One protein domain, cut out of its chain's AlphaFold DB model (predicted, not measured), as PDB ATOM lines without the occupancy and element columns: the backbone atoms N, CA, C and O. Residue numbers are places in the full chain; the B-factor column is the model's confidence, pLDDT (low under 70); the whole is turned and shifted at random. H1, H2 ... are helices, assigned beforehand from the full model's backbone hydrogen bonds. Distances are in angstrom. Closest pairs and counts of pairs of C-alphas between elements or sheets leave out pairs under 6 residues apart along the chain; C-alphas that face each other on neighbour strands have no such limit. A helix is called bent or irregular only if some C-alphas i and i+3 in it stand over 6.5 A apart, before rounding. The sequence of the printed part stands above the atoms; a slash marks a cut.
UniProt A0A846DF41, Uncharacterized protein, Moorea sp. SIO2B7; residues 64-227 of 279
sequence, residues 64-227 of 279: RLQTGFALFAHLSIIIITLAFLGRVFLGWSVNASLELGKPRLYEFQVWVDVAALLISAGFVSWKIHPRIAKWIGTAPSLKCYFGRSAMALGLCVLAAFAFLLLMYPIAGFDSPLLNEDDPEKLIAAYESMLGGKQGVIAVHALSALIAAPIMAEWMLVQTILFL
ATOM      1  N   ARG A  64      39.555 -22.885 -26.648       81.75
ATOM      2  CA  ARG A  64      39.810 -23.703 -25.447       81.75
ATOM      3  C   ARG A  64      38.768 -24.805 -25.241       81.75
ATOM      4  O   ARG A  64      39.142 -25.914 -24.887       81.75
ATOM      5  N   LEU A  65      37.486 -24.508 -25.471       81.00
ATOM      6  CA  LEU A  65      36.417 -25.501 -25.346       81.00
ATOM      7  C   LEU A  65      36.510 -26.536 -26.462       81.00
ATOM      8  O   LEU A  65      36.404 -27.720 -26.179       81.00
ATOM      9  N   GLN A  66      36.790 -26.118 -27.698       75.69
ATOM     10  CA  GLN A  66      36.982 -27.064 -28.801       75.69
ATOM     11  C   GLN A  66      38.181 -27.977 -28.573       75.69
ATOM     12  O   GLN A  66      38.067 -29.176 -28.782       75.69
ATOM     13  N   THR A  67      39.309 -27.441 -28.097       78.25
ATOM     14  CA  THR A  67      40.462 -28.261 -27.712       78.25
ATOM     15  C   THR A  67      40.110 -29.203 -26.561       78.25
ATOM     16  O   THR A  67      40.461 -30.374 -26.620       78.25
ATOM     17  N   GLY A  68      39.387 -28.735 -25.540       81.69
ATOM     18  CA  GLY A  68      38.937 -29.586 -24.435       81.69
ATOM     19  C   GLY A  68      38.039 -30.735 -24.902       81.69
ATOM     20  O   GLY A  68      38.296 -31.886 -24.561       81.69
ATOM     21  N   PHE A  69      37.042 -30.442 -25.742       77.88
ATOM     22  CA  PHE A  69      36.179 -31.457 -26.349       77.88
ATOM     23  C   PHE A  69      36.954 -32.413 -27.253       77.88
ATOM     24  O   PHE A  69      36.679 -33.606 -27.233       77.88
ATOM     25  N   ALA A  70      37.938 -31.912 -27.999       74.31
ATOM     26  CA  ALA A  70      38.791 -32.727 -28.850       74.31
ATOM     27  C   ALA A  70      39.585 -33.764 -28.054       74.31
ATOM     28  O   ALA A  70      39.554 -34.955 -28.360       74.31
ATOM     29  N   LEU A  71      40.254 -33.301 -26.995       80.00
ATOM     30  CA  LEU A  71      41.008 -34.150 -26.079       80.00
ATOM     31  C   LEU A  71      40.091 -35.179 -25.414       80.00
ATOM     32  O   LEU A  71      40.416 -36.362 -25.385       80.00
ATOM     33  N   PHE A  72      38.933 -34.739 -24.917       82.88
ATOM     34  CA  PHE A  72      37.961 -35.614 -24.269       82.88
ATOM     35  C   PHE A  72      37.407 -36.684 -25.220       82.88
ATOM     36  O   PHE A  72      37.338 -37.852 -24.844       82.88
ATOM     37  N   ALA A  73      37.044 -36.313 -26.453       77.31
ATOM     38  CA  ALA A  73      36.534 -37.244 -27.457       77.31
ATOM     39  C   ALA A  73      37.577 -38.310 -27.815       77.31
ATOM     40  O   ALA A  73      37.267 -39.499 -27.797       77.31
ATOM     41  N   HIS A  74      38.827 -37.902 -28.060       77.56
ATOM     42  CA  HIS A  74      39.890 -38.850 -28.381       77.56
ATOM     43  C   HIS A  74      40.191 -39.785 -27.199       77.56
ATOM     44  O   HIS A  74      40.219 -41.003 -27.376       77.56
ATOM     45  N   LEU A  75      40.321 -39.246 -25.979       82.06
ATOM     46  CA  LEU A  75      40.511 -40.051 -24.768       82.06
ATOM     47  C   LEU A  75      39.359 -41.038 -24.543       82.06
ATOM     48  O   LEU A  75      39.609 -42.179 -24.174       82.06
ATOM     49  N   SER A  76      38.114 -40.632 -24.806       81.88
ATOM     50  CA  SER A  76      36.942 -41.508 -24.675       81.88
ATOM     51  C   SER A  76      37.010 -42.683 -25.646       81.88
ATOM     52  O   SER A  76      36.773 -43.815 -25.238       81.88
ATOM     53  N   ILE A  77      37.388 -42.446 -26.906       77.56
ATOM     54  CA  ILE A  77      37.564 -43.513 -27.903       77.56
ATOM     55  C   ILE A  77      38.677 -44.465 -27.483       77.56
ATOM     56  O   ILE A  77      38.496 -45.676 -27.564       77.56
ATOM     57  N   ILE A  78      39.804 -43.940 -26.999       80.12
ATOM     58  CA  ILE A  78      40.906 -44.768 -26.504       80.12
ATOM     59  C   ILE A  78      40.429 -45.620 -25.328       80.12
ATOM     60  O   ILE A  78      40.629 -46.826 -25.348       80.12
ATOM     61  N   ILE A  79      39.745 -45.033 -24.342       83.50
ATOM     62  CA  ILE A  79      39.219 -45.764 -23.181       83.50
ATOM     63  C   ILE A  79      38.218 -46.836 -23.614       83.50
ATOM     64  O   ILE A  79      38.319 -47.967 -23.154       83.50
ATOM     65  N   ILE A  80      37.282 -46.515 -24.513       81.00
ATOM     66  CA  ILE A  80      36.302 -47.474 -25.040       81.00
ATOM     67  C   ILE A  80      37.016 -48.611 -25.777       81.00
ATOM     68  O   ILE A  80      36.702 -49.775 -25.550       81.00
ATOM     69  N   THR A  81      38.007 -48.285 -26.606       77.19
ATOM     70  CA  THR A  81      38.787 -49.272 -27.363       77.19
ATOM     71  C   THR A  81      39.593 -50.162 -26.420       77.19
ATOM     72  O   THR A  81      39.555 -51.379 -26.549       77.19
ATOM     73  N   LEU A  82      40.261 -49.588 -25.416       80.19
ATOM     74  CA  LEU A  82      41.003 -50.333 -24.398       80.19
ATOM     75  C   LEU A  82      40.086 -51.192 -23.525       80.19
ATOM     76  O   LEU A  82      40.448 -52.318 -23.202       80.19
ATOM     77  N   ALA A  83      38.900 -50.702 -23.158       79.50
ATOM     78  CA  ALA A  83      37.915 -51.462 -22.395       79.50
ATOM     79  C   ALA A  83      37.353 -52.629 -23.218       79.50
ATOM     80  O   ALA A  83      37.200 -53.733 -22.695       79.50
ATOM     81  N   PHE A  84      37.090 -52.405 -24.507       73.75
ATOM     82  CA  PHE A  84      36.683 -53.450 -25.439       73.75
ATOM     83  C   PHE A  84      37.779 -54.512 -25.593       73.75
ATOM     84  O   PHE A  84      37.505 -55.694 -25.393       73.75
ATOM     85  N   LEU A  85      39.030 -54.096 -25.833       73.88
ATOM     86  CA  LEU A  85      40.184 -54.998 -25.882       73.88
ATOM     87  C   LEU A  85      40.343 -55.761 -24.559       73.88
ATOM     88  O   LEU A  85      40.394 -56.983 -24.564       73.88
ATOM     89  N   GLY A  86      40.321 -55.083 -23.411       71.12
ATOM     90  CA  GLY A  86      40.428 -55.719 -22.097       71.12
ATOM     91  C   GLY A  86      39.333 -56.758 -21.846       71.12
ATOM     92  O   GLY A  86      39.615 -57.840 -21.340       71.12
ATOM     93  N   ARG A  87      38.092 -56.484 -22.264       69.88
ATOM     94  CA  ARG A  87      36.972 -57.425 -22.129       69.88
ATOM     95  C   ARG A  87      37.141 -58.674 -22.997       69.88
ATOM     96  O   ARG A  87      36.778 -59.762 -22.552       69.88
ATOM     97  N   VAL A  88      37.686 -58.516 -24.203       65.88
ATOM     98  CA  VAL A  88      38.041 -59.636 -25.090       65.88
ATOM     99  C   VAL A  88      39.163 -60.475 -24.463       65.88
ATOM    100  O   VAL A  88      39.064 -61.696 -24.438       65.88
ATOM    101  N   PHE A  89      40.179 -59.839 -23.871       66.25
ATOM    102  CA  PHE A  89      41.341 -60.523 -23.282       66.25
ATOM    103  C   PHE A  89      41.070 -61.232 -21.963       66.25
ATOM    104  O   PHE A  89      41.599 -62.310 -21.719       66.25
ATOM    105  N   LEU A  90      40.240 -60.643 -21.105       68.62
ATOM    106  CA  LEU A  90      39.883 -61.238 -19.816       68.62
ATOM    107  C   LEU A  90      38.877 -62.394 -19.961       68.62
ATOM    108  O   LEU A  90      38.409 -62.925 -18.956       68.62
ATOM    109  N   GLY A  91      38.505 -62.769 -21.192       58.62
ATOM    110  CA  GLY A  91      37.542 -63.838 -21.464       58.62
ATOM    111  C   GLY A  91      36.117 -63.511 -21.011       58.62
ATOM    112  O   GLY A  91      35.258 -64.386 -20.965       58.62
ATOM    113  N   TRP A  92      35.833 -62.248 -20.678       63.22
ATOM    114  CA  TRP A  92      34.539 -61.810 -20.143       63.22
ATOM    115  C   TRP A  92      33.434 -61.735 -21.205       63.22
ATOM    116  O   TRP A  92      32.283 -61.437 -20.885       63.22
ATOM    117  N   SER A  93      33.769 -61.945 -22.479       55.12
ATOM    118  CA  SER A  93      32.819 -61.921 -23.588       55.12
ATOM    119  C   SER A  93      33.298 -62.801 -24.742       55.12
ATOM    120  O   SER A  93      33.920 -62.316 -25.685       55.12
ATOM    121  N   VAL A  94      32.959 -64.090 -24.686       48.44
ATOM    122  CA  VAL A  94      33.195 -65.056 -25.779       48.44
ATOM    123  C   VAL A  94      32.507 -64.605 -27.081       48.44
ATOM    124  O   VAL A  94      33.041 -64.784 -28.174       48.44
ATOM    125  N   ASN A  95      31.367 -63.916 -26.976       52.22
ATOM    126  CA  ASN A  95      30.657 -63.364 -28.133       52.22
ATOM    127  C   ASN A  95      31.396 -62.178 -28.777       52.22
ATOM    128  O   ASN A  95      31.383 -62.060 -29.993       52.22
ATOM    129  N   ALA A  96      32.107 -61.343 -28.006       47.62
ATOM    130  CA  ALA A  96      32.863 -60.215 -28.575       47.62
ATOM    131  C   ALA A  96      34.140 -60.672 -29.300       47.62
ATOM    132  O   ALA A  96      34.554 -60.042 -30.269       47.62
ATOM    133  N   SER A  97      34.757 -61.777 -28.859       45.28
ATOM    134  CA  SER A  97      35.837 -62.425 -29.616       45.28
ATOM    135  C   SER A  97      35.345 -63.068 -30.915       45.28
ATOM    136  O   SER A  97      36.090 -63.081 -31.887       45.28
ATOM    137  N   LEU A  98      34.099 -63.562 -30.947       42.72
ATOM    138  CA  LEU A  98      33.465 -64.127 -32.146       42.72
ATOM    139  C   LEU A  98      32.998 -63.037 -33.131       42.72
ATOM    140  O   LEU A  98      33.173 -63.187 -34.335       42.72
ATOM    141  N   GLU A  99      32.471 -61.912 -32.638       46.31
ATOM    142  CA  GLU A  99      32.052 -60.755 -33.454       46.31
ATOM    143  C   GLU A  99      33.226 -60.003 -34.105       46.31
ATOM    144  O   GLU A  99      33.039 -59.335 -35.121       46.31
ATOM    145  N   LEU A 100      34.448 -60.138 -33.573       50.16
ATOM    146  CA  LEU A 100      35.674 -59.647 -34.219       50.16
ATOM    147  C   LEU A 100      36.055 -60.432 -35.487       50.16
ATOM    148  O   LEU A 100      37.018 -60.076 -36.163       50.16
ATOM    149  N   GLY A 101      35.289 -61.466 -35.837       39.41
ATOM    150  CA  GLY A 101      35.231 -62.042 -37.176       39.41
ATOM    151  C   GLY A 101      36.385 -62.961 -37.555       39.41
ATOM    152  O   GLY A 101      36.152 -63.859 -38.353       39.41
ATOM    153  N   LYS A 102      37.593 -62.809 -36.995       51.34
ATOM    154  CA  LYS A 102      38.729 -63.719 -37.235       51.34
ATOM    155  C   LYS A 102      39.665 -63.786 -36.020       51.34
ATOM    156  O   LYS A 102      39.872 -62.763 -35.361       51.34
ATOM    157  N   PRO A 103      40.261 -64.954 -35.710       52.19
ATOM    158  CA  PRO A 103      41.336 -65.023 -34.732       52.19
ATOM    159  C   PRO A 103      42.483 -64.122 -35.201       52.19
ATOM    160  O   PRO A 103      42.939 -64.206 -36.340       52.19
ATOM    161  N   ARG A 104      42.936 -63.224 -34.323       60.56
ATOM    162  CA  ARG A 104      44.156 -62.444 -34.553       60.56
ATOM    163  C   ARG A 104      45.308 -63.409 -34.838       60.56
ATOM    164  O   ARG A 104      45.447 -64.401 -34.127       60.56
ATOM    165  N   LEU A 105      46.141 -63.096 -35.834       59.22
ATOM    166  CA  LEU A 105      47.261 -63.957 -36.245       59.22
ATOM    167  C   LEU A 105      48.235 -64.213 -35.081       59.22
ATOM    168  O   LEU A 105      48.842 -65.278 -35.015       59.22
ATOM    169  N   TYR A 106      48.363 -63.262 -34.141       65.25
ATOM    170  CA  TYR A 106      49.129 -63.460 -32.908       65.25
ATOM    171  C   TYR A 106      48.548 -62.711 -31.703       65.25
ATOM    172  O   TYR A 106      48.111 -61.565 -31.812       65.25
ATOM    173  N   GLU A 107      48.686 -63.296 -30.511       67.12
ATOM    174  CA  GLU A 107      48.244 -62.705 -29.237       67.12
ATOM    175  C   GLU A 107      48.890 -61.342 -28.935       67.12
ATOM    176  O   GLU A 107      48.246 -60.428 -28.420       67.12
ATOM    177  N   PHE A 108      50.165 -61.162 -29.297       69.38
ATOM    178  CA  PHE A 108      50.900 -59.933 -28.988       69.38
ATOM    179  C   PHE A 108      50.461 -58.721 -29.835       69.38
ATOM    180  O   PHE A 108      50.791 -57.589 -29.478       69.38
ATOM    181  N   GLN A 109      49.707 -58.921 -30.930       69.38
ATOM    182  CA  GLN A 109      49.208 -57.831 -31.788       69.38
ATOM    183  C   GLN A 109      48.370 -56.819 -31.002       69.38
ATOM    184  O   GLN A 109      48.298 -55.649 -31.356       69.38
ATOM    185  N   VAL A 110      47.775 -57.240 -29.892       71.94
ATOM    186  CA  VAL A 110      46.946 -56.359 -29.068       71.94
ATOM    187  C   VAL A 110      47.791 -55.374 -28.293       71.94
ATOM    188  O   VAL A 110      47.433 -54.207 -28.201       71.94
ATOM    189  N   TRP A 111      48.952 -55.794 -27.801       76.00
ATOM    190  CA  TRP A 111      49.886 -54.878 -27.153       76.00
ATOM    191  C   TRP A 111      50.455 -53.858 -28.136       76.00
ATOM    192  O   TRP A 111      50.700 -52.713 -27.763       76.00
ATOM    193  N   VAL A 112      50.603 -54.255 -29.401       77.19
ATOM    194  CA  VAL A 112      50.983 -53.356 -30.495       77.19
ATOM    195  C   VAL A 112      49.882 -52.325 -30.757       77.19
ATOM    196  O   VAL A 112      50.185 -51.135 -30.815       77.19
ATOM    197  N   ASP A 113      48.614 -52.743 -30.818       75.31
ATOM    198  CA  ASP A 113      47.474 -51.826 -30.952       75.31
ATOM    199  C   ASP A 113      47.378 -50.869 -29.760       75.31
ATOM    200  O   ASP A 113      47.216 -49.667 -29.940       75.31
ATOM    201  N   VAL A 114      47.522 -51.381 -28.534       79.88
ATOM    202  CA  VAL A 114      47.520 -50.572 -27.306       79.88
ATOM    203  C   VAL A 114      48.641 -49.534 -27.354       79.88
ATOM    204  O   VAL A 114      48.393 -48.355 -27.104       79.88
ATOM    205  N   ALA A 115      49.862 -49.932 -27.719       82.50
ATOM    206  CA  ALA A 115      50.983 -49.007 -27.849       82.50
ATOM    207  C   ALA A 115      50.728 -47.954 -28.938       82.50
ATOM    208  O   ALA A 115      50.932 -46.764 -28.697       82.50
ATOM    209  N   ALA A 116      50.224 -48.358 -30.107       81.25
ATOM    210  CA  ALA A 116      49.876 -47.448 -31.195       81.25
ATOM    211  C   ALA A 116      48.771 -46.458 -30.791       81.25
ATOM    212  O   ALA A 116      48.877 -45.264 -31.080       81.25
ATOM    213  N   LEU A 117      47.757 -46.917 -30.052       79.69
ATOM    214  CA  LEU A 117      46.693 -46.082 -29.497       79.69
ATOM    215  C   LEU A 117      47.234 -45.077 -28.480       79.69
ATOM    216  O   LEU A 117      46.853 -43.912 -28.529       79.69
ATOM    217  N   LEU A 118      48.148 -45.483 -27.595       83.38
ATOM    218  CA  LEU A 118      48.787 -44.581 -26.629       83.38
ATOM    219  C   LEU A 118      49.696 -43.550 -27.315       83.38
ATOM    220  O   LEU A 118      49.697 -42.379 -26.932       83.38
ATOM    221  N   ILE A 119      50.435 -43.947 -28.354       83.81
ATOM    222  CA  ILE A 119      51.255 -43.028 -29.156       83.81
ATOM    223  C   ILE A 119      50.361 -42.034 -29.903       83.81
ATOM    224  O   ILE A 119      50.623 -40.829 -29.871       83.81
ATOM    225  N   SER A 120      49.276 -42.514 -30.518       81.19
ATOM    226  CA  SER A 120      48.244 -41.669 -31.124       81.19
ATOM    227  C   SER A 120      47.667 -40.692 -30.096       81.19
ATOM    228  O   SER A 120      47.610 -39.485 -30.346       81.19
ATOM    229  N   ALA A 121      47.331 -41.178 -28.898       77.31
ATOM    230  CA  ALA A 121      46.831 -40.365 -27.797       77.31
ATOM    231  C   ALA A 121      47.801 -39.236 -27.453       77.31
ATOM    232  O   ALA A 121      47.397 -38.079 -27.382       77.31
ATOM    233  N   GLY A 122      49.084 -39.547 -27.273       81.00
ATOM    234  CA  GLY A 122      50.097 -38.555 -26.938       81.00
ATOM    235  C   GLY A 122      50.314 -37.552 -28.069       81.00
ATOM    236  O   GLY A 122      50.227 -36.343 -27.860       81.00
ATOM    237  N   PHE A 123      50.576 -38.028 -29.284       82.62
ATOM    238  CA  PHE A 123      50.967 -37.159 -30.391       82.62
ATOM    239  C   PHE A 123      49.781 -36.402 -30.993       82.62
ATOM    240  O   PHE A 123      49.813 -35.172 -31.102       82.62
ATOM    241  N   VAL A 124      48.710 -37.101 -31.361       78.81
ATOM    242  CA  VAL A 124      47.590 -36.504 -32.095       78.81
ATOM    243  C   VAL A 124      46.748 -35.623 -31.177       78.81
ATOM    244  O   VAL A 124      46.454 -34.488 -31.562       78.81
ATOM    245  N   SER A 125      46.456 -36.056 -29.942       76.19
ATOM    246  CA  SER A 125      45.681 -35.240 -28.981       76.19
ATOM    247  C   SER A 125      46.391 -33.948 -28.609       76.19
ATOM    248  O   SER A 125      45.743 -32.910 -28.526       76.19
ATOM    249  N   TRP A 126      47.716 -33.961 -28.439       81.12
ATOM    250  CA  TRP A 126      48.434 -32.748 -28.035       81.12
ATOM    251  C   TRP A 126      48.915 -31.876 -29.196       81.12
ATOM    252  O   TRP A 126      49.101 -30.673 -28.997       81.12
ATOM    253  N   LYS A 127      49.154 -32.428 -30.394       85.25
ATOM    254  CA  LYS A 127      49.745 -31.659 -31.506       85.25
ATOM    255  C   LYS A 127      48.773 -31.369 -32.638       85.25
ATOM    256  O   LYS A 127      48.758 -30.233 -33.109       85.25
ATOM    257  N   ILE A 128      47.998 -32.352 -33.087       82.94
ATOM    258  CA  ILE A 128      47.179 -32.236 -34.303       82.94
ATOM    259  C   ILE A 128      45.793 -31.685 -33.958       82.94
ATOM    260  O   ILE A 128      45.443 -30.595 -34.417       82.94
ATOM    261  N   HIS A 129      45.074 -32.359 -33.058       81.62
ATOM    262  CA  HIS A 129      43.721 -31.987 -32.638       81.62
ATOM    263  C   HIS A 129      43.594 -30.515 -32.202       81.62
ATOM    264  O   HIS A 129      42.699 -29.814 -32.683       81.62
ATOM    265  N   PRO A 130      44.495 -29.953 -31.366       83.88
ATOM    266  CA  PRO A 130      44.363 -28.569 -30.923       83.88
ATOM    267  C   PRO A 130      44.565 -27.571 -32.063       83.88
ATOM    268  O   PRO A 130      43.986 -26.486 -32.031       83.88
ATOM    269  N   ARG A 131      45.369 -27.919 -33.078       88.38
ATOM    270  CA  ARG A 131      45.598 -27.067 -34.253       88.38
ATOM    271  C   ARG A 131      44.374 -27.043 -35.157       88.38
ATOM    272  O   ARG A 131      43.974 -25.955 -35.563       88.38
ATOM    273  N   ILE A 132      43.762 -28.200 -35.411       86.62
ATOM    274  CA  ILE A 132      42.530 -28.307 -36.207       86.62
ATOM    275  C   ILE A 132      41.382 -27.595 -35.487       86.62
ATOM    276  O   ILE A 132      40.752 -26.711 -36.066       86.62
ATOM    277  N   ALA A 133      41.190 -27.870 -34.194       84.62
ATOM    278  CA  ALA A 133      40.212 -27.176 -33.361       84.62
ATOM    279  C   ALA A 133      40.429 -25.654 -33.384       84.62
ATOM    280  O   ALA A 133      39.510 -24.897 -33.678       84.62
ATOM    281  N   LYS A 134      41.661 -25.175 -33.164       87.25
ATOM    282  CA  LYS A 134      41.972 -23.739 -33.232       87.25
ATOM    283  C   LYS A 134      41.698 -23.153 -34.619       87.25
ATOM    284  O   LYS A 134      41.155 -22.052 -34.711       87.25
ATOM    285  N   TRP A 135      42.046 -23.858 -35.693       90.44
ATOM    286  CA  TRP A 135      41.778 -23.422 -37.062       90.44
ATOM    287  C   TRP A 135      40.272 -23.293 -37.335       90.44
ATOM    288  O   TRP A 135      39.844 -22.295 -37.913       90.44
ATOM    289  N   ILE A 136      39.446 -24.218 -36.844       88.06
ATOM    290  CA  ILE A 136      37.983 -24.129 -36.944       88.06
ATOM    291  C   ILE A 136      37.446 -22.970 -36.085       88.06
ATOM    292  O   ILE A 136      36.728 -22.102 -36.585       88.06
ATOM    293  N   GLY A 137      37.823 -22.901 -34.804       84.44
ATOM    294  CA  GLY A 137      37.298 -21.922 -33.844       84.44
ATOM    295  C   GLY A 137      37.645 -20.468 -34.165       84.44
ATOM    296  O   GLY A 137      36.853 -19.565 -33.899       84.44
ATOM    297  N   THR A 138      38.794 -20.234 -34.805       88.44
ATOM    298  CA  THR A 138      39.246 -18.898 -35.243       88.44
ATOM    299  C   THR A 138      38.609 -18.426 -36.554       88.44
ATOM    300  O   THR A 138      39.017 -17.403 -37.103       88.44
ATOM    301  N   ALA A 139      37.610 -19.137 -37.088       88.25
ATOM    302  CA  ALA A 139      36.882 -18.694 -38.272       88.25
ATOM    303  C   ALA A 139      36.242 -17.305 -38.053       88.25
ATOM    304  O   ALA A 139      35.624 -17.092 -37.008       88.25
ATOM    305  N   PRO A 140      36.336 -16.365 -39.016       87.56
ATOM    306  CA  PRO A 140      35.843 -14.992 -38.855       87.56
ATOM    307  C   PRO A 140      34.311 -14.893 -38.841       87.56
ATOM    308  O   PRO A 140      33.753 -14.007 -38.200       87.56
ATOM    309  N   SER A 141      33.615 -15.818 -39.504       86.75
ATOM    310  CA  SER A 141      32.154 -15.831 -39.625       86.75
ATOM    311  C   SER A 141      31.580 -17.225 -39.382       86.75
ATOM    312  O   SER A 141      32.286 -18.227 -39.499       86.75
ATOM    313  N   LEU A 142      30.277 -17.300 -39.088       82.38
ATOM    314  CA  LEU A 142      29.571 -18.571 -38.887       82.38
ATOM    315  C   LEU A 142      29.601 -19.452 -40.150       82.38
ATOM    316  O   LEU A 142      29.820 -20.654 -40.061       82.38
ATOM    317  N   LYS A 143      29.466 -18.848 -41.339       85.56
ATOM    318  CA  LYS A 143      29.600 -19.563 -42.619       85.56
ATOM    319  C   LYS A 143      30.993 -20.177 -42.775       85.56
ATOM    320  O   LYS A 143      31.111 -21.338 -43.149       85.56
ATOM    321  N   CYS A 144      32.043 -19.419 -42.449       88.44
ATOM    322  CA  CYS A 144      33.415 -19.921 -42.509       88.44
ATOM    323  C   CYS A 144      33.661 -21.019 -41.466       88.44
ATOM    324  O   CYS A 144      34.336 -21.994 -41.773       88.44
ATOM    325  N   TYR A 145      33.075 -20.903 -40.271       86.81
ATOM    326  CA  TYR A 145      33.134 -21.941 -39.242       86.81
ATOM    327  C   TYR A 145      32.580 -23.272 -39.763       86.81
ATOM    328  O   TYR A 145      33.303 -24.264 -39.782       86.81
ATOM    329  N   PHE A 146      31.346 -23.268 -40.279       86.12
ATOM    330  CA  PHE A 146      30.739 -24.469 -40.855       86.12
ATOM    331  C   PHE A 146      31.507 -24.985 -42.073       86.12
ATOM    332  O   PHE A 146      31.700 -26.191 -42.187       86.12
ATOM    333  N   GLY A 147      32.009 -24.098 -42.938       90.50
ATOM    334  CA  GLY A 147      32.840 -24.484 -44.079       90.50
ATOM    335  C   GLY A 147      34.139 -25.179 -43.661       90.50
ATOM    336  O   GLY A 147      34.468 -26.230 -44.200       90.50
ATOM    337  N   ARG A 148      34.851 -24.647 -42.657       91.94
ATOM    338  CA  ARG A 148      36.073 -25.264 -42.111       91.94
ATOM    339  C   ARG A 148      35.781 -26.601 -41.435       91.94
ATOM    340  O   ARG A 148      36.514 -27.557 -41.664       91.94
ATOM    341  N   SER A 149      34.705 -26.691 -40.652       88.62
ATOM    342  CA  SER A 149      34.268 -27.953 -40.044       88.62
ATOM    343  C   SER A 149      33.890 -29.001 -41.095       88.62
ATOM    344  O   SER A 149      34.339 -30.135 -41.000       88.62
ATOM    345  N   ALA A 150      33.123 -28.632 -42.124       89.50
ATOM    346  CA  ALA A 150      32.752 -29.540 -43.209       89.50
ATOM    347  C   ALA A 150      33.973 -29.990 -44.025       89.50
ATOM    348  O   ALA A 150      34.079 -31.160 -44.377       89.50
ATOM    349  N   MET A 151      34.925 -29.087 -44.274       92.69
ATOM    350  CA  MET A 151      36.188 -29.418 -44.935       92.69
ATOM    351  C   MET A 151      37.023 -30.393 -44.097       92.69
ATOM    352  O   MET A 151      37.524 -31.371 -44.638       92.69
ATOM    353  N   ALA A 152      37.139 -30.168 -42.784       90.38
ATOM    354  CA  ALA A 152      37.820 -31.097 -41.882       90.38
ATOM    355  C   ALA A 152      37.150 -32.479 -41.886       90.38
ATOM    356  O   ALA A 152      37.846 -33.485 -41.999       90.38
ATOM    357  N   LEU A 153      35.812 -32.531 -41.849       88.69
ATOM    358  CA  LEU A 153      35.064 -33.785 -41.957       88.69
ATOM    359  C   LEU A 153      35.344 -34.486 -43.292       88.69
ATOM    360  O   LEU A 153      35.683 -35.661 -43.298       88.69
ATOM    361  N   GLY A 154      35.255 -33.766 -44.412       88.94
ATOM    362  CA  GLY A 154      35.525 -34.311 -45.744       88.94
ATOM    363  C   GLY A 154      36.950 -34.846 -45.890       88.94
ATOM    364  O   GLY A 154      37.147 -35.905 -46.478       88.94
ATOM    365  N   LEU A 155      37.939 -34.174 -45.293       91.12
ATOM    366  CA  LEU A 155      39.315 -34.671 -45.236       91.12
ATOM    367  C   LEU A 155      39.433 -35.943 -44.389       91.12
ATOM    368  O   LEU A 155      40.172 -36.842 -44.776       91.12
ATOM    369  N   CYS A 156      38.688 -36.061 -43.286       88.88
ATOM    370  CA  CYS A 156      38.638 -37.298 -42.498       88.88
ATOM    371  C   CYS A 156      37.988 -38.442 -43.286       88.88
ATOM    372  O   CYS A 156      38.512 -39.550 -43.267       88.88
ATOM    373  N   VAL A 157      36.898 -38.175 -44.021       88.00
ATOM    374  CA  VAL A 157      36.256 -39.152 -44.925       88.00
ATOM    375  C   VAL A 157      37.246 -39.628 -45.980       88.00
ATOM    376  O   VAL A 157      37.412 -40.828 -46.181       88.00
ATOM    377  N   LEU A 158      37.924 -38.690 -46.641       91.69
ATOM    378  CA  LEU A 158      38.889 -39.002 -47.685       91.69
ATOM    379  C   LEU A 158      40.075 -39.794 -47.125       91.69
ATOM    380  O   LEU A 158      40.493 -40.767 -47.743       91.69
ATOM    381  N   ALA A 159      40.586 -39.415 -45.952       89.56
ATOM    382  CA  ALA A 159      41.659 -40.132 -45.274       89.56
ATOM    383  C   ALA A 159      41.229 -41.548 -44.870       89.56
ATOM    384  O   ALA A 159      41.983 -42.488 -45.093       89.56
ATOM    385  N   ALA A 160      40.012 -41.718 -44.342       86.50
ATOM    386  CA  ALA A 160      39.452 -43.028 -44.025       86.50
ATOM    387  C   ALA A 160      39.317 -43.894 -45.283       86.50
ATOM    388  O   ALA A 160      39.719 -45.052 -45.279       86.50
ATOM    389  N   PHE A 161      38.813 -43.332 -46.383       89.06
ATOM    390  CA  PHE A 161      38.669 -44.057 -47.642       89.06
ATOM    391  C   PHE A 161      40.026 -44.438 -48.246       89.06
ATOM    392  O   PHE A 161      40.223 -45.582 -48.640       89.06
ATOM    393  N   ALA A 162      40.989 -43.514 -48.262       89.31
ATOM    394  CA  ALA A 162      42.352 -43.783 -48.709       89.31
ATOM    395  C   ALA A 162      43.033 -44.853 -47.843       89.31
ATOM    396  O   ALA A 162      43.708 -45.734 -48.368       89.31
ATOM    397  N   PHE A 163      42.816 -44.807 -46.527       87.31
ATOM    398  CA  PHE A 163      43.291 -45.824 -45.598       87.31
ATOM    399  C   PHE A 163      42.671 -47.194 -45.892       87.31
ATOM    400  O   PHE A 163      43.398 -48.174 -46.012       87.31
ATOM    401  N   LEU A 164      41.351 -47.265 -46.085       84.38
ATOM    402  CA  LEU A 164      40.664 -48.505 -46.449       84.38
ATOM    403  C   LEU A 164      41.149 -49.058 -47.792       84.38
ATOM    404  O   LEU A 164      41.372 -50.256 -47.896       84.38
ATOM    405  N   LEU A 165      41.371 -48.206 -48.798       84.50
ATOM    406  CA  LEU A 165      41.950 -48.617 -50.081       84.50
ATOM    407  C   LEU A 165      43.377 -49.150 -49.931       84.50
ATOM    408  O   LEU A 165      43.736 -50.113 -50.598       84.50
ATOM    409  N   LEU A 166      44.184 -48.550 -49.053       84.06
ATOM    410  CA  LEU A 166      45.537 -49.026 -48.766       84.06
ATOM    411  C   LEU A 166      45.526 -50.361 -48.007       84.06
ATOM    412  O   LEU A 166      46.406 -51.190 -48.221       84.06
ATOM    413  N   MET A 167      44.513 -50.589 -47.169       81.12
ATOM    414  CA  MET A 167      44.302 -51.858 -46.464       81.12
ATOM    415  C   MET A 167      43.567 -52.905 -47.307       81.12
ATOM    416  O   MET A 167      43.605 -54.087 -46.973       81.12
ATOM    417  N   TYR A 168      42.933 -52.511 -48.413       78.25
ATOM    418  CA  TYR A 168      42.136 -53.401 -49.253       78.25
ATOM    419  C   TYR A 168      42.927 -54.591 -49.810       78.25
ATOM    420  O   TYR A 168      42.397 -55.691 -49.738       78.25
ATOM    421  N   PRO A 169      44.177 -54.458 -50.301       71.88
ATOM    422  CA  PRO A 169      44.960 -55.618 -50.720       71.88
ATOM    423  C   PRO A 169      45.150 -56.614 -49.578       71.88
ATOM    424  O   PRO A 169      44.935 -57.802 -49.773       71.88
ATOM    425  N   ILE A 170      45.455 -56.127 -48.371       69.75
ATOM    426  CA  ILE A 170      45.640 -56.961 -47.176       69.75
ATOM    427  C   ILE A 170      44.329 -57.679 -46.822       69.75
ATOM    428  O   ILE A 170      44.350 -58.875 -46.570       69.75
ATOM    429  N   ALA A 171      43.188 -56.986 -46.886       64.38
ATOM    430  CA  ALA A 171      41.862 -57.569 -46.653       64.38
ATOM    431  C   ALA A 171      41.333 -58.428 -47.825       64.38
ATOM    432  O   ALA A 171      40.430 -59.236 -47.648       64.38
ATOM    433  N   GLY A 172      41.860 -58.251 -49.037       57.97
ATOM    434  CA  GLY A 172      41.488 -58.996 -50.241       57.97
ATOM    435  C   GLY A 172      42.206 -60.342 -50.356       57.97
ATOM    436  O   GLY A 172      41.679 -61.262 -50.980       57.97
ATOM    437  N   PHE A 173      43.365 -60.488 -49.706       57.12
ATOM    438  CA  PHE A 173      44.007 -61.790 -49.477       57.12
ATOM    439  C   PHE A 173      43.221 -62.678 -48.512       57.12
ATOM    440  O   PHE A 173      43.380 -63.889 -48.529       57.12
ATOM    441  N   ASP A 174      42.295 -62.091 -47.763       53.00
ATOM    442  CA  ASP A 174      41.335 -62.758 -46.888       53.00
ATOM    443  C   ASP A 174      40.153 -63.402 -47.654       53.00
ATOM    444  O   ASP A 174      39.119 -63.734 -47.068       53.00
ATOM    445  N   SER A 175      40.302 -63.545 -48.976       49.75
ATOM    446  CA  SER A 175      39.360 -64.172 -49.903       49.75
ATOM    447  C   SER A 175      39.098 -65.646 -49.552       49.75
ATOM    448  O   SER A 175      40.045 -66.365 -49.225       49.75
ATOM    449  N   PRO A 176      37.863 -66.152 -49.753       51.44
ATOM    450  CA  PRO A 176      37.504 -67.571 -49.599       51.44
ATOM    451  C   PRO A 176      38.286 -68.543 -50.511       51.44
ATOM    452  O   PRO A 176      38.049 -69.745 -50.480       51.44
ATOM    453  N   LEU A 177      39.216 -68.046 -51.336       47.94
ATOM    454  CA  LEU A 177      40.188 -68.850 -52.086       47.94
ATOM    455  C   LEU A 177      41.298 -69.454 -51.201       47.94
ATOM    456  O   LEU A 177      41.948 -70.408 -51.627       47.94
ATOM    457  N   LEU A 178      41.516 -68.931 -49.990       52.97
ATOM    458  CA  LEU A 178      42.292 -69.598 -48.944       52.97
ATOM    459  C   LEU A 178      41.296 -70.348 -48.056       52.97
ATOM    460  O   LEU A 178      40.678 -69.739 -47.189       52.97
ATOM    461  N   ASN A 179      41.092 -71.646 -48.314       53.06
ATOM    462  CA  ASN A 179      40.239 -72.514 -47.490       53.06
ATOM    463  C   ASN A 179      40.486 -72.247 -45.994       53.06
ATOM    464  O   ASN A 179      41.605 -72.430 -45.514       53.06
ATOM    465  N   GLU A 180      39.435 -71.845 -45.276       55.09
ATOM    466  CA  GLU A 180      39.439 -71.498 -43.845       55.09
ATOM    467  C   GLU A 180      39.815 -72.672 -42.916       55.09
ATOM    468  O   GLU A 180      39.942 -72.490 -41.708       55.09
ATOM    469  N   ASP A 181      40.032 -73.868 -43.469       64.00
ATOM    470  CA  ASP A 181      40.285 -75.100 -42.718       64.00
ATOM    471  C   ASP A 181      41.694 -75.179 -42.099       64.00
ATOM    472  O   ASP A 181      41.940 -76.035 -41.250       64.00
ATOM    473  N   ASP A 182      42.635 -74.316 -42.509       70.94
ATOM    474  CA  ASP A 182      44.027 -74.351 -42.036       70.94
ATOM    475  C   ASP A 182      44.573 -72.941 -41.702       70.94
ATOM    476  O   ASP A 182      45.156 -72.266 -42.562       70.94
ATOM    477  N   PRO A 183      44.398 -72.467 -40.452       69.19
ATOM    478  CA  PRO A 183      44.837 -71.137 -40.027       69.19
ATOM    479  C   PRO A 183      46.360 -70.941 -40.122       69.19
ATOM    480  O   PRO A 183      46.817 -69.807 -40.277       69.19
ATOM    481  N   GLU A 184      47.159 -72.013 -40.088       73.50
ATOM    482  CA  GLU A 184      48.617 -71.918 -40.215       73.50
ATOM    483  C   GLU A 184      49.039 -71.525 -41.636       73.50
ATOM    484  O   GLU A 184      49.938 -70.699 -41.812       73.50
ATOM    485  N   LYS A 185      48.345 -72.035 -42.664       74.31
ATOM    486  CA  LYS A 185      48.582 -71.632 -44.062       74.31
ATOM    487  C   LYS A 185      48.221 -70.175 -44.311       74.31
ATOM    488  O   LYS A 185      48.928 -69.495 -45.054       74.31
ATOM    489  N   LEU A 186      47.156 -69.691 -43.672       73.50
ATOM    490  CA  LEU A 186      46.761 -68.285 -43.737       73.50
ATOM    491  C   LEU A 186      47.846 -67.389 -43.120       73.50
ATOM    492  O   LEU A 186      48.287 -66.432 -43.758       73.50
ATOM    493  N   ILE A 187      48.337 -67.734 -41.923       74.12
ATOM    494  CA  ILE A 187      49.435 -67.015 -41.257       74.12
ATOM    495  C   ILE A 187      50.689 -67.000 -42.140       74.12
ATOM    496  O   ILE A 187      51.256 -65.932 -42.375       74.12
ATOM    497  N   ALA A 188      51.094 -68.152 -42.683       77.38
ATOM    498  CA  ALA A 188      52.273 -68.264 -43.538       77.38
ATOM    499  C   ALA A 188      52.149 -67.446 -44.837       77.38
ATOM    500  O   ALA A 188      53.128 -66.845 -45.283       77.38
ATOM    501  N   ALA A 189      50.953 -67.370 -45.432       77.31
ATOM    502  CA  ALA A 189      50.695 -66.540 -46.608       77.31
ATOM    503  C   ALA A 189      50.825 -65.038 -46.294       77.31
ATOM    504  O   ALA A 189      51.493 -64.311 -47.034       77.31
ATOM    505  N   TYR A 190      50.259 -64.578 -45.169       76.12
ATOM    506  CA  TYR A 190      50.396 -63.189 -44.711       76.12
ATOM    507  C   TYR A 190      51.844 -62.826 -44.373       76.12
ATOM    508  O   TYR A 190      52.323 -61.767 -44.783       76.12
ATOM    509  N   GLU A 191      52.556 -63.700 -43.655       82.19
ATOM    510  CA  GLU A 191      53.980 -63.520 -43.384       82.19
ATOM    511  C   GLU A 191      54.770 -63.464 -44.695       82.19
ATOM    512  O   GLU A 191      55.539 -62.530 -44.897       82.19
ATOM    513  N   SER A 192      54.554 -64.392 -45.630       83.00
ATOM    514  CA  SER A 192      55.278 -64.401 -46.905       83.00
ATOM    515  C   SER A 192      55.049 -63.126 -47.722       83.00
ATOM    516  O   SER A 192      55.996 -62.627 -48.326       83.00
ATOM    517  N   MET A 193      53.827 -62.586 -47.732       82.44
ATOM    518  CA  MET A 193      53.500 -61.351 -48.447       82.44
ATOM    519  C   MET A 193      54.148 -60.117 -47.811       82.44
ATOM    520  O   MET A 193      54.621 -59.228 -48.518       82.44
ATOM    521  N   LEU A 194      54.157 -60.042 -46.478       84.12
ATOM    522  CA  LEU A 194      54.619 -58.861 -45.748       84.12
ATOM    523  C   LEU A 194      56.113 -58.909 -45.388       84.12
ATOM    524  O   LEU A 194      56.612 -57.991 -44.743       84.12
ATOM    525  N   GLY A 195      56.854 -59.929 -45.828       85.69
ATOM    526  CA  GLY A 195      58.288 -60.056 -45.540       85.69
ATOM    527  C   GLY A 195      58.583 -60.628 -44.148       85.69
ATOM    528  O   GLY A 195      59.575 -60.280 -43.510       85.69
ATOM    529  N   GLY A 196      57.706 -61.506 -43.672       85.81
ATOM    530  CA  GLY A 196      57.781 -62.243 -42.420       85.81
ATOM    531  C   GLY A 196      56.905 -61.656 -41.315       85.81
ATOM    532  O   GLY A 196      56.208 -60.651 -41.485       85.81
ATOM    533  N   LYS A 197      57.003 -62.263 -40.130       81.06
ATOM    534  CA  LYS A 197      56.293 -61.841 -38.914       81.06
ATOM    535  C   LYS A 197      56.424 -60.342 -38.638       81.06
ATOM    536  O   LYS A 197      55.436 -59.687 -38.342       81.06
ATOM    537  N   GLN A 198      57.624 -59.776 -38.784       82.81
ATOM    538  CA  GLN A 198      57.872 -58.350 -38.523       82.81
ATOM    539  C   GLN A 198      57.074 -57.422 -39.449       82.81
ATOM    540  O   GLN A 198      56.623 -56.366 -39.010       82.81
ATOM    541  N   GLY A 199      56.846 -57.824 -40.701       82.88
ATOM    542  CA  GLY A 199      56.026 -57.061 -41.637       82.88
ATOM    543  C   GLY A 199      54.560 -57.010 -41.229       82.88
ATOM    544  O   GLY A 199      53.962 -55.936 -41.213       82.88
ATOM    545  N   VAL A 200      54.005 -58.150 -40.803       79.06
ATOM    546  CA  VAL A 200      52.635 -58.236 -40.266       79.06
ATOM    547  C   VAL A 200      52.470 -57.301 -39.063       79.06
ATOM    548  O   VAL A 200      51.500 -56.545 -38.983       79.06
ATOM    549  N   ILE A 201      53.448 -57.304 -38.152       79.44
ATOM    550  CA  ILE A 201      53.467 -56.434 -36.966       79.44
ATOM    551  C   ILE A 201      53.497 -54.962 -37.365       79.44
ATOM    552  O   ILE A 201      52.697 -54.174 -36.861       79.44
ATOM    553  N   ALA A 202      54.415 -54.590 -38.259       81.69
ATOM    554  CA  ALA A 202      54.597 -53.211 -38.684       81.69
ATOM    555  C   ALA A 202      53.339 -52.659 -39.365       81.69
ATOM    556  O   ALA A 202      52.915 -51.544 -39.063       81.69
ATOM    557  N   VAL A 203      52.706 -53.455 -40.232       83.69
ATOM    558  CA  VAL A 203      51.462 -53.080 -40.911       83.69
ATOM    559  C   VAL A 203      50.328 -52.881 -39.910       83.69
ATOM    560  O   VAL A 203      49.648 -51.860 -39.979       83.69
ATOM    561  N   HIS A 204      50.137 -53.788 -38.946       77.56
ATOM    562  CA  HIS A 204      49.120 -53.617 -37.900       77.56
ATOM    563  C   HIS A 204      49.378 -52.384 -37.025       77.56
ATOM    564  O   HIS A 204      48.478 -51.566 -36.836       77.56
ATOM    565  N   ALA A 205      50.616 -52.193 -36.559       78.94
ATOM    566  CA  ALA A 205      50.998 -51.033 -35.755       78.94
ATOM    567  C   ALA A 205      50.708 -49.718 -36.488       78.94
ATOM    568  O   ALA A 205      50.114 -48.796 -35.927       78.94
ATOM    569  N   LEU A 206      51.100 -49.644 -37.762       83.44
ATOM    570  CA  LEU A 206      50.875 -48.480 -38.609       83.44
ATOM    571  C   LEU A 206      49.380 -48.260 -38.866       83.44
ATOM    572  O   LEU A 206      48.913 -47.123 -38.841       83.44
ATOM    573  N   SER A 207      48.625 -49.343 -39.051       82.94
ATOM    574  CA  SER A 207      47.174 -49.310 -39.234       82.94
ATOM    575  C   SER A 207      46.475 -48.687 -38.033       82.94
ATOM    576  O   SER A 207      45.730 -47.723 -38.191       82.94
ATOM    577  N   ALA A 208      46.766 -49.179 -36.827       78.38
ATOM    578  CA  ALA A 208      46.210 -48.645 -35.590       78.38
ATOM    579  C   ALA A 208      46.629 -47.182 -35.359       78.38
ATOM    580  O   ALA A 208      45.799 -46.346 -34.988       78.38
ATOM    581  N   LEU A 209      47.894 -46.852 -35.643       82.56
ATOM    582  CA  LEU A 209      48.440 -45.503 -35.489       82.56
ATOM    583  C   LEU A 209      47.776 -44.481 -36.425       82.56
ATOM    584  O   LEU A 209      47.649 -43.321 -36.045       82.56
ATOM    585  N   ILE A 210      47.360 -44.890 -37.628       83.62
ATOM    586  CA  ILE A 210      46.692 -44.019 -38.609       83.62
ATOM    587  C   ILE A 210      45.173 -43.986 -38.392       83.62
ATOM    588  O   ILE A 210      44.565 -42.916 -38.455       83.62
ATOM    589  N   ALA A 211      44.550 -45.133 -38.112       81.94
ATOM    590  CA  ALA A 211      43.100 -45.245 -37.980       81.94
ATOM    591  C   ALA A 211      42.564 -44.501 -36.751       81.94
ATOM    592  O   ALA A 211      41.549 -43.809 -36.846       81.94
ATOM    593  N   ALA A 212      43.245 -44.597 -35.604       77.31
ATOM    594  CA  ALA A 212      42.773 -43.978 -34.368       77.31
ATOM    595  C   ALA A 212      42.640 -42.439 -34.463       77.31
ATOM    596  O   ALA A 212      41.569 -41.929 -34.127       77.31
ATOM    597  N   PRO A 213      43.630 -41.691 -34.990       79.25
ATOM    598  CA  PRO A 213      43.500 -40.257 -35.264       79.25
ATOM    599  C   PRO A 213      42.344 -39.899 -36.195       79.25
ATOM    600  O   PRO A 213      41.626 -38.933 -35.940       79.25
ATOM    601  N   ILE A 214      42.160 -40.668 -37.276       83.62
ATOM    602  CA  ILE A 214      41.102 -40.425 -38.266       83.62
ATOM    603  C   ILE A 214      39.732 -40.581 -37.604       83.62
ATOM    604  O   ILE A 214      38.880 -39.706 -37.743       83.62
ATOM    605  N   MET A 215      39.537 -41.657 -36.838       79.06
ATOM    606  CA  MET A 215      38.292 -41.913 -36.112       79.06
ATOM    607  C   MET A 215      38.035 -40.870 -35.021       79.06
ATOM    608  O   MET A 215      36.903 -40.415 -34.851       79.06
ATOM    609  N   ALA A 216      39.077 -40.446 -34.307       76.81
ATOM    610  CA  ALA A 216      38.965 -39.411 -33.289       76.81
ATOM    611  C   ALA A 216      38.576 -38.051 -33.876       76.81
ATOM    612  O   ALA A 216      37.662 -37.403 -33.361       76.81
ATOM    613  N   GLU A 217      39.217 -37.634 -34.973       78.50
ATOM    614  CA  GLU A 217      38.858 -36.391 -35.665       78.50
ATOM    615  C   GLU A 217      37.460 -36.474 -36.271       78.50
ATOM    616  O   GLU A 217      36.675 -35.532 -36.150       78.50
ATOM    617  N   TRP A 218      37.104 -37.620 -36.852       82.94
ATOM    618  CA  TRP A 218      35.759 -37.863 -37.353       82.94
ATOM    619  C   TRP A 218      34.711 -37.628 -36.264       82.94
ATOM    620  O   TRP A 218      33.802 -36.817 -36.441       82.94
ATOM    621  N   MET A 219      34.848 -38.298 -35.114       77.00
ATOM    622  CA  MET A 219      33.878 -38.196 -34.022       77.00
ATOM    623  C   MET A 219      33.824 -36.790 -33.431       77.00
ATOM    624  O   MET A 219      32.738 -36.294 -33.132       77.00
ATOM    625  N   LEU A 220      34.968 -36.122 -33.296       79.38
ATOM    626  CA  LEU A 220      35.056 -34.737 -32.840       79.38
ATOM    627  C   LEU A 220      34.287 -33.806 -33.777       79.38
ATOM    628  O   LEU A 220      33.398 -33.074 -33.332       79.38
ATOM    629  N   VAL A 221      34.611 -33.822 -35.072       80.88
ATOM    630  CA  VAL A 221      34.013 -32.907 -36.050       80.88
ATOM    631  C   VAL A 221      32.530 -33.218 -36.232       80.88
ATOM    632  O   VAL A 221      31.718 -32.290 -36.261       80.88
ATOM    633  N   GLN A 222      32.157 -34.500 -36.264       79.94
ATOM    634  CA  GLN A 222      30.762 -34.930 -36.275       79.94
ATOM    635  C   GLN A 222      30.024 -34.421 -35.036       79.94
ATOM    636  O   GLN A 222      28.952 -33.847 -35.179       79.94
ATOM    637  N   THR A 223      30.598 -34.550 -33.838       75.88
ATOM    638  CA  THR A 223      29.983 -34.064 -32.592       75.88
ATOM    639  C   THR A 223      29.792 -32.550 -32.625       75.88
ATOM    640  O   THR A 223      28.714 -32.060 -32.297       75.88
ATOM    641  N   ILE A 224      30.795 -31.793 -33.079       76.12
ATOM    642  CA  ILE A 224      30.699 -30.332 -33.201       76.12
ATOM    643  C   ILE A 224      29.602 -29.932 -34.193       76.12
ATOM    644  O   ILE A 224      28.786 -29.059 -33.882       76.12
ATOM    645  N   LEU A 225      29.576 -30.546 -35.378       78.12
ATOM    646  CA  LEU A 225      28.583 -30.254 -36.411       78.12
ATOM    647  C   LEU A 225      27.179 -30.659 -35.960       78.12
ATOM    648  O   LEU A 225      26.251 -29.860 -36.069       78.12
ATOM    649  N   PHE A 226      27.039 -31.859 -35.400       79.25
ATOM    650  CA  PHE A 226      25.769 -32.404 -34.948       79.25
ATOM    651  C   PHE A 226      25.201 -31.602 -33.781       79.25
ATOM    652  O   PHE A 226      24.050 -31.192 -33.852       79.25
ATOM    653  N   LEU A 227      25.998 -31.272 -32.757       77.06
ATOM    654  CA  LEU A 227      25.552 -30.406 -31.660       77.06
ATOM    655  C   LEU A 227      25.160 -29.016 -32.161       77.06
ATOM    656  O   LEU A 227      24.160 -28.465 -31.709       77.06
TER     657      LEU A 227
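AT A GLANCE: This is residues 64 to 227 of the 279 residues of an uncharacterized protein of Moorea sp. SIO2B7 (UniProt A0A846DF41). Long helix H6 runs through the middle of an elongated body, with H4 on one side and the oppositely running pair H1 and H3a on the other. Short H2 and H5 lie at one end. The printed part has 164 residues with six named helices, H1 to H6; all helix, only just loose, radius of gyration of the C-alphas 18.5 A, spanning 60 by 32 by 26 A.

IN THESE COORDINATES: Find C-alpha 197 at (56.293, -61.841, -38.914); H6 runs 44.6 A to C-alpha 227 at (25.552, -30.406, -31.660). H4, residues 142 to 172, spans 43.6 A and is only just irregular: C-alphas 166 and 169 are 6.9 A apart. H1 is residues 64 to 89, 36.9 A; H2, 94 to 99; H5, 183 to 194. H3, residues 109 to 137, assigned as one helix by its hydrogen bonds, is bent, C-alphas 126 and 129 being 6.6 A apart, into H3a, 109 to 126, and H3b, 129 to 137.

HOW THE PARTS SIT: Begin at the hub, H6. H4 touches it, closest C-alphas Cys 156 and Ile 214, 5.8 A. H3a touches it at Ala 116 and Leu 209, closest C-alphas 4.9 A apart. H3b and H4 form a hairpin. Every O i to N i+4 pair is within hydrogen-bond range in H1, H2, H3b and H5; in H3a 13 of 14, H4 25 of 27, H6 26 of 27.

THE WHOLE: The printed part has no cut and no long link; pLDDT is under 70 at residues 87 to 109, 170 to 181 and 183.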